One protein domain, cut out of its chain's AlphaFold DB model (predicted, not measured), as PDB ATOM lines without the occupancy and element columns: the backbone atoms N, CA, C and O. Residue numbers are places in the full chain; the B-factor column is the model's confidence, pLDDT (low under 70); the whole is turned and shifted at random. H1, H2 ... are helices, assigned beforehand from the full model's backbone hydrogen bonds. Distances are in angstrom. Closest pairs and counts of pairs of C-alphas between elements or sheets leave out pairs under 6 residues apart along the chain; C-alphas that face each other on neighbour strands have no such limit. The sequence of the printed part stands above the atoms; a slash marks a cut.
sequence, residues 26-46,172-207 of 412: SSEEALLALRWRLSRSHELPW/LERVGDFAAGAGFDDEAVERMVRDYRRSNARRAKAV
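This is residues 26 to 46 and 172 to 207 of the 412 residues of the protein "Hypothetical protein" of Corethron hystrix (UniProt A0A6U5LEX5). A long helix, H3, is crossed almost at right angles by a shorter one, H1, and a third short helix, H2, packs on the first residues of H1. H1 meets H3 over residues 189 to 196 of H3 alone, and the last residues of H3, 200 to 207, stick out as a free arm that adds to the length. The printed part has 57 residues with three named helices, H1, H2 and H3 in that order along the chain, and no named strand, and its class is all helix. It is compact, with a radius of gyration of the C-alphas of 11.7 A and spans of 35 by 25 by 17 A.

The longest helix is H3, residues 186 to 207. H1, residues 27 to 40, touches it with 18 pairs of C-alphas within 8 A, and the closest are those of Ala 33 and Val 193, 5.0 A apart. Their lines stand about perpendicular, at 79 degrees. H3 touches H1 with residues 189 to 196 alone. H2, residues 172 to 181, touches H1, and the closest C-alphas, those of Ser 27 and Leu 172, are 5.4 A apart. H1 touches H2 with residues 27 to 31 alone. H1 and H2 run the same way at a shallow tilt of 33 degrees, only just short of steep. H2 and H3 are close but not clearly touching, and their closest C-alphas are those of Ala 179 and Val 189, 7.7 A apart. They run opposite ways at a steep tilt of 69.9 degrees, only just short of about perpendicular. In H1, H2 and H3 every O i to N i+4 pair is within hydrogen-bond range.

H3 has 22 residues and measures 31.4 A from C-alpha 186 at (111.723, 153.085, 130.082) to C-alpha 207 at (126.661, 167.809, 106.713). H1 has 14 residues and begins with C-alpha 27 at (111.006, 150.713, 118.349), 19.8 A from C-alpha 40. H2 has 10 residues and measures 14.1 A from first to last C-alpha.

The two C-alphas farthest apart are those of Gly 181 and Val 207, 35.7 A. Without residues 200 to 207, which stand free, the body spans 25 by 24 by 17 A. Residues 47 to 171 are not printed, and C-alphas 46 and 172 are 24.2 A apart across the cut; the link from H1 to H2 is the one across this cut. The link from H2 to H3, with 4 residues between them, is tight. The mean pLDDT of the printed part is 76.7, and residues 42 to 46, 172 to 180 and 182 are under 70.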
ATOM      1  N   SER A  26     109.391 155.329 118.106       84.12
ATOM      2  CA  SER A  26     109.317 154.040 117.423       84.12
ATOM      3  C   SER A  26     110.354 153.067 117.994       84.12
ATOM      4  O   SER A  26     111.431 153.464 118.449       84.12
ATOM      5  N   SER A  27     110.069 151.767 117.927       76.69
ATOM      6  CA  SER A  27     111.006 150.713 118.349       76.69
ATOM      7  C   SER A  27     112.331 150.742 117.597       76.69
ATOM      8  O   SER A  27     113.385 150.478 118.176       76.69
ATOM      9  N   GLU A  28     112.300 151.089 116.311       79.50
ATOM     10  CA  GLU A  28     113.506 151.251 115.502       79.50
ATOM     11  C   GLU A  28     114.386 152.381 116.055       79.50
ATOM     12  O   GLU A  28     115.605 152.228 116.171       79.50
ATOM     13  N   GLU A  29     113.781 153.502 116.456       82.00
ATOM     14  CA  GLU A  29     114.514 154.614 117.058       82.00
ATOM     15  C   GLU A  29     115.086 154.249 118.429       82.00
ATOM     16  O   GLU A  29     116.255 154.550 118.683       82.00
ATOM     17  N   ALA A  30     114.327 153.531 119.263       84.25
ATOM     18  CA  ALA A  30     114.818 152.972 120.524       84.25
ATOM     19  C   ALA A  30     116.023 152.038 120.311       84.25
ATOM     20  O   ALA A  30     117.046 152.183 120.984       84.25
ATOM     21  N   LEU A  31     115.977 151.144 119.317       83.31
ATOM     22  CA  LEU A  31     117.101 150.267 118.968       83.31
ATOM     23  C   LEU A  31     118.335 151.023 118.491       83.31
ATOM     24  O   LEU A  31     119.463 150.697 118.871       83.31
ATOM     25  N   LEU A  32     118.144 152.009 117.616       85.00
ATOM     26  CA  LEU A  32     119.242 152.821 117.103       85.00
ATOM     27  C   LEU A  32     119.878 153.645 118.223       85.00
ATOM     28  O   LEU A  32     121.107 153.753 118.268       85.00
ATOM     29  N   ALA A  33     119.065 154.155 119.147       86.44
ATOM     30  CA  ALA A  33     119.509 154.877 120.325       86.44
ATOM     31  C   ALA A  33     120.283 153.988 121.305       86.44
ATOM     32  O   ALA A  33     121.402 154.340 121.682       86.44
ATOM     33  N   LEU A  34     119.762 152.800 121.631       83.38
ATOM     34  CA  LEU A  34     120.443 151.791 122.450       83.38
ATOM     35  C   LEU A  34     121.771 151.371 121.816       83.38
ATOM     36  O   LEU A  34     122.822 151.414 122.458       83.38
ATOM     37  N   ARG A  35     121.769 151.048 120.518       80.56
ATOM     38  CA  ARG A  35     122.989 150.713 119.771       80.56
ATOM     39  C   ARG A  35     123.996 151.858 119.801       80.56
ATOM     40  O   ARG A  35     125.191 151.620 119.968       80.56
ATOM     41  N   TRP A  36     123.542 153.094 119.611       86.62
ATOM     42  CA  TRP A  36     124.394 154.276 119.660       86.62
ATOM     43  C   TRP A  36     124.969 154.499 121.065       86.62
ATOM     44  O   TRP A  36     126.171 154.751 121.185       86.62
ATOM     45  N   ARG A  37     124.164 154.332 122.118       84.44
ATOM     46  CA  ARG A  37     124.585 154.470 123.516       84.44
ATOM     47  C   ARG A  37     125.613 153.416 123.893       84.44
ATOM     48  O   ARG A  37     126.712 153.784 124.298       84.44
ATOM     49  N   LEU A  38     125.303 152.146 123.653       79.06
ATOM     50  CA  LEU A  38     126.213 151.027 123.884       79.06
ATOM     51  C   LEU A  38     127.489 151.136 123.038       79.06
ATOM     52  O   LEU A  38     128.556 150.645 123.420       79.06
ATOM     53  N   SER A  39     127.400 151.804 121.878       75.12
ATOM     54  CA  SER A  39     128.588 152.122 121.098       75.12
ATOM     55  C   SER A  39     129.468 153.191 121.769       75.12
ATOM     56  O   SER A  39     130.684 153.200 121.647       75.12
ATOM     57  N   ARG A  40     128.889 154.117 122.526       77.31
ATOM     58  CA  ARG A  40     129.654 155.158 123.222       77.31
ATOM     59  C   ARG A  40     130.143 154.732 124.602       77.31
ATOM     60  O   ARG A  40     131.206 155.192 125.001       77.31
ATOM     61  N   SER A  41     129.415 153.862 125.300       74.62
ATOM     62  CA  SER A  41     129.785 153.365 126.634       74.62
ATOM     63  C   SER A  41     130.840 152.253 126.614       74.62
ATOM     64  O   SER A  41     131.300 151.844 127.670       74.62
ATOM     65  N   HIS A  42     131.269 151.783 125.433       58.97
ATOM     66  CA  HIS A  42     132.192 150.646 125.262       58.97
ATOM     67  C   HIS A  42     131.669 149.289 125.789       58.97
ATOM     68  O   HIS A  42     132.424 148.320 125.802       58.97
ATOM     69  N   GLU A  43     130.390 149.186 126.158       56.72
ATOM     70  CA  GLU A  43     129.799 147.988 126.787       56.72
ATOM     71  C   GLU A  43     129.446 146.878 125.797       56.72
ATOM     72  O   GLU A  43     129.436 145.699 126.142       56.72
ATOM     73  N   LEU A  44     129.195 147.212 124.533       53.47
ATOM     74  CA  LEU A  44     129.050 146.173 123.522       53.47
ATOM     75  C   LEU A  44     130.472 145.590 123.211       53.47
ATOM     76  O   LEU A  44     131.427 146.340 122.978       53.47
ATOM     77  N   PRO A  45     130.658 144.259 123.128       45.59
ATOM     78  CA  PRO A  45     131.956 143.597 122.905       45.59
ATOM     79  C   PRO A  45     132.417 143.635 121.430       45.59
ATOM     80  O   PRO A  45     132.886 142.657 120.846       45.59
ATOM     81  N   TRP A  46     132.311 144.793 120.780       47.28
ATOM     82  CA  TRP A  46     132.927 145.113 119.479       47.28
ATOM     83  C   TRP A  46     134.355 145.626 119.676       47.28
ATOM     84  O   TRP A  46     135.029 145.952 118.692       47.28
ATOM     85  N   LEU A 172     109.055 145.231 117.970       49.25
ATOM     86  CA  LEU A 172     108.698 145.932 119.218       49.25
ATOM     87  C   LEU A 172     108.874 145.060 120.470       49.25
ATOM     88  O   LEU A 172     109.534 145.485 121.417       49.25
ATOM     89  N   GLU A 173     108.363 143.829 120.440       58.25
ATOM     90  CA  GLU A 173     108.461 142.876 121.556       58.25
ATOM     91  C   GLU A 173     109.923 142.511 121.859       58.25
ATOM     92  O   GLU A 173     110.389 142.616 122.990       58.25
ATOM     93  N   ARG A 174     110.716 142.226 120.816       57.97
ATOM     94  CA  ARG A 174     112.142 141.880 120.959       57.97
ATOM     95  C   ARG A 174     113.006 143.023 121.489       57.97
ATOM     96  O   ARG A 174     114.083 142.777 122.031       57.97
ATOM     97  N   VAL A 175     112.581 144.268 121.289       59.28
ATOM     98  CA  VAL A 175     113.296 145.460 121.763       59.28
ATOM     99  C   VAL A 175     112.984 145.735 123.220       59.28
ATOM    100  O   VAL A 175     113.916 146.029 123.967       59.28
ATOM    101  N   GLY A 176     111.719 145.576 123.618       63.12
ATOM    102  CA  GLY A 176     111.316 145.589 125.023       63.12
ATOM    103  C   GLY A 176     112.073 144.530 125.822       63.12
ATOM    104  O   GLY A 176     112.734 144.862 126.805       63.12
ATOM    105  N   ASP A 177     112.113 143.291 125.323       67.31
ATOM    106  CA  ASP A 177     112.830 142.182 125.966       67.31
ATOM    107  C   ASP A 177     114.342 142.432 126.079       67.31
ATOM    108  O   ASP A 177     114.972 142.088 127.081       67.31
ATOM    109  N   PHE A 178     114.956 143.051 125.064       66.12
ATOM    110  CA  PHE A 178     116.386 143.359 125.081       66.12
ATOM    111  C   PHE A 178     116.725 144.533 126.009       66.12
ATOM    112  O   PHE A 178     117.739 144.487 126.706       66.12
ATOM    113  N   ALA A 179     115.900 145.583 126.022       66.06
ATOM    114  CA  ALA A 179     116.081 146.731 126.906       66.06
ATOM    115  C   ALA A 179     115.903 146.323 128.378       66.06
ATOM    116  O   ALA A 179     116.777 146.619 129.197       66.06
ATOM    117  N   ALA A 180     114.858 145.541 128.672       69.62
ATOM    118  CA  ALA A 180     114.612 144.970 129.993       69.62
ATOM    119  C   ALA A 180     115.734 144.003 130.414       69.62
ATOM    120  O   ALA A 180     116.250 144.095 131.528       69.62
ATOM    121  N   GLY A 181     116.191 143.128 129.508       71.06
ATOM    122  CA  GLY A 181     117.305 142.206 129.757       71.06
ATOM    123  C   GLY A 181     118.660 142.891 129.982       71.06
ATOM    124  O   GLY A 181     119.539 142.318 130.624       71.06
ATOM    125  N   ALA A 182     118.835 144.119 129.488       69.81
ATOM    126  CA  ALA A 182     120.016 144.949 129.725       69.81
ATOM    127  C   ALA A 182     119.876 145.881 130.947       69.81
ATOM    128  O   ALA A 182     120.813 146.622 131.249       69.81
ATOM    129  N   GLY A 183     118.744 145.832 131.657       78.88
ATOM    130  CA  GLY A 183     118.491 146.616 132.866       78.88
ATOM    131  C   GLY A 183     118.231 148.103 132.614       78.88
ATOM    132  O   GLY A 183     118.450 148.907 133.518       78.88
ATOM    133  N   PHE A 184     117.810 148.484 131.405       81.56
ATOM    134  CA  PHE A 184     117.383 149.855 131.130       81.56
ATOM    135  C   PHE A 184     115.910 150.020 131.499       81.56
ATOM    136  O   PHE A 184     115.076 149.227 131.066       81.56
ATOM    137  N   ASP A 185     115.602 151.049 132.285       86.94
ATOM    138  CA  ASP A 185     114.233 151.498 132.516       86.94
ATOM    139  C   ASP A 185     113.705 152.280 131.300       86.94
ATOM    140  O   ASP A 185     114.473 152.779 130.465       86.94
ATOM    141  N   ASP A 186     112.380 152.384 131.192       81.31
ATOM    142  CA  ASP A 186     111.723 153.085 130.082       81.31
ATOM    143  C   ASP A 186     112.197 154.549 129.995       81.31
ATOM    144  O   ASP A 186     112.490 155.052 128.907       81.31
ATOM    145  N   GLU A 187     112.418 155.207 131.138       85.88
ATOM    146  CA  GLU A 187     112.958 156.571 131.204       85.88
ATOM    147  C   GLU A 187     114.385 156.690 130.633       85.88
ATOM    148  O   GLU A 187     114.713 157.679 129.959       85.88
ATOM    149  N   ALA A 188     115.267 155.709 130.867       84.25
ATOM    150  CA  ALA A 188     116.586 155.696 130.244       84.25
ATOM    151  C   ALA A 188     116.485 155.468 128.738       84.25
ATOM    152  O   ALA A 188     117.255 156.086 127.996       84.25
ATOM    153  N   VAL A 189     115.555 154.630 128.269       83.19
ATOM    154  CA  VAL A 189     115.309 154.429 126.831       83.19
ATOM    155  C   VAL A 189     114.862 155.735 126.179       83.19
ATOM    156  O   VAL A 189     115.463 156.150 125.183       83.19
ATOM    157  N   GLU A 190     113.914 156.456 126.772       84.06
ATOM    158  CA  GLU A 190     113.486 157.769 126.279       84.06
ATOM    159  C   GLU A 190     114.640 158.779 126.235       84.06
ATOM    160  O   GLU A 190     114.848 159.477 125.235       84.06
ATOM    161  N   ARG A 191     115.452 158.833 127.298       84.81
ATOM    162  CA  ARG A 191     116.629 159.710 127.361       84.81
ATOM    163  C   ARG A 191     117.654 159.362 126.284       84.81
ATOM    164  O   ARG A 191     118.186 160.260 125.633       84.81
ATOM    165  N   MET A 192     117.901 158.072 126.058       85.56
ATOM    166  CA  MET A 192     118.792 157.594 125.001       85.56
ATOM    167  C   MET A 192     118.286 157.994 123.615       85.56
ATOM    168  O   MET A 192     119.086 158.424 122.778       85.56
ATOM    169  N   VAL A 193     116.980 157.885 123.365       86.06
ATOM    170  CA  VAL A 193     116.365 158.287 122.092       86.06
ATOM    171  C   VAL A 193     116.491 159.787 121.873       86.06
ATOM    172  O   VAL A 193     116.907 160.206 120.789       86.06
ATOM    173  N   ARG A 194     116.238 160.602 122.902       84.44
ATOM    174  CA  ARG A 194     116.427 162.059 122.844       84.44
ATOM    175  C   ARG A 194     117.874 162.430 122.508       84.44
ATOM    176  O   ARG A 194     118.120 163.209 121.584       84.44
ATOM    177  N   ASP A 195     118.841 161.819 123.188       85.81
ATOM    178  CA  ASP A 195     120.271 162.038 122.936       85.81
ATOM    179  C   ASP A 195     120.686 161.609 121.521       85.81
ATOM    180  O   ASP A 195     121.472 162.292 120.849       85.81
ATOM    181  N   TYR A 196     120.148 160.483 121.049       87.94
ATOM    182  CA  TYR A 196     120.371 159.993 119.696       87.94
ATOM    183  C   TYR A 196     119.804 160.958 118.646       87.94
ATOM    184  O   TYR A 196     120.535 161.340 117.725       87.94
ATOM    185  N   ARG A 197     118.553 161.414 118.808       87.50
ATOM    186  CA  ARG A 197     117.897 162.400 117.930       87.50
ATOM    187  C   ARG A 197     118.709 163.698 117.870       87.50
ATOM    188  O   ARG A 197     119.107 164.101 116.774       87.50
ATOM    189  N   ARG A 198     119.093 164.273 119.020       84.94
ATOM    190  CA  ARG A 198     119.965 165.466 119.103       84.94
ATOM    191  C   ARG A 198     121.313 165.247 118.417       84.94
ATOM    192  O   ARG A 198     121.770 166.071 117.622       84.94
ATOM    193  N   SER A 199     121.966 164.109 118.662       86.19
ATOM    194  CA  SER A 199     123.244 163.800 118.014       86.19
ATOM    195  C   SER A 199     123.113 163.645 116.498       86.19
ATOM    196  O   SER A 199     124.057 163.990 115.780       86.19
ATOM    197  N   ASN A 200     122.010 163.084 116.005       87.69
ATOM    198  CA  ASN A 200     121.781 162.899 114.579       87.69
ATOM    199  C   ASN A 200     121.432 164.230 113.896       87.69
ATOM    200  O   ASN A 200     121.991 164.527 112.840       87.69
ATOM    201  N   ALA A 201     120.621 165.075 114.542       85.50
ATOM    202  CA  ALA A 201     120.321 166.436 114.100       85.50
ATOM    203  C   ALA A 201     121.601 167.273 113.942       85.50
ATOM    204  O   ALA A 201     121.861 167.816 112.867       85.50
ATOM    205  N   ARG A 202     122.496 167.257 114.943       84.62
ATOM    206  CA  ARG A 202     123.807 167.935 114.867       84.62
ATOM    207  C   ARG A 202     124.671 167.440 113.708       84.62
ATOM    208  O   ARG A 202     125.289 168.240 113.006       84.62
ATOM    209  N   ARG A 203     124.709 166.123 113.465       84.56
ATOM    210  CA  ARG A 203     125.430 165.552 112.309       84.56
ATOM    211  C   ARG A 203     124.805 165.990 110.988       84.56
ATOM    212  O   ARG A 203     125.538 166.346 110.070       84.56
ATOM    213  N   ALA A 204     123.478 166.004 110.892       83.50
ATOM    214  CA  ALA A 204     122.771 166.474 109.710       83.50
ATOM    215  C   ALA A 204     123.034 167.970 109.448       83.50
ATOM    216  O   ALA A 204     123.340 168.326 108.307       83.50
ATOM    217  N   LYS A 205     123.016 168.825 110.486       82.62
ATOM    218  CA  LYS A 205     123.376 170.256 110.399       82.62
ATOM    219  C   LYS A 205     124.823 170.424 109.932       82.62
ATOM    220  O   LYS A 205     125.066 171.150 108.973       82.62
ATOM    221  N   ALA A 206     125.771 169.667 110.492       78.19
ATOM    222  CA  ALA A 206     127.172 169.685 110.058       78.19
ATOM    223  C   ALA A 206     127.353 169.263 108.587       78.19
ATOM    224  O   ALA A 206     128.109 169.893 107.848       78.19
ATOM    225  N   VAL A 207     126.636 168.233 108.124       82.44
ATOM    226  CA  VAL A 207     126.661 167.809 106.713       82.44
ATOM    227  C   VAL A 207     126.062 168.884 105.803       82.44
ATOM    228  O   VAL A 207     126.642 169.182 104.758       82.44
TER     229      VAL A 207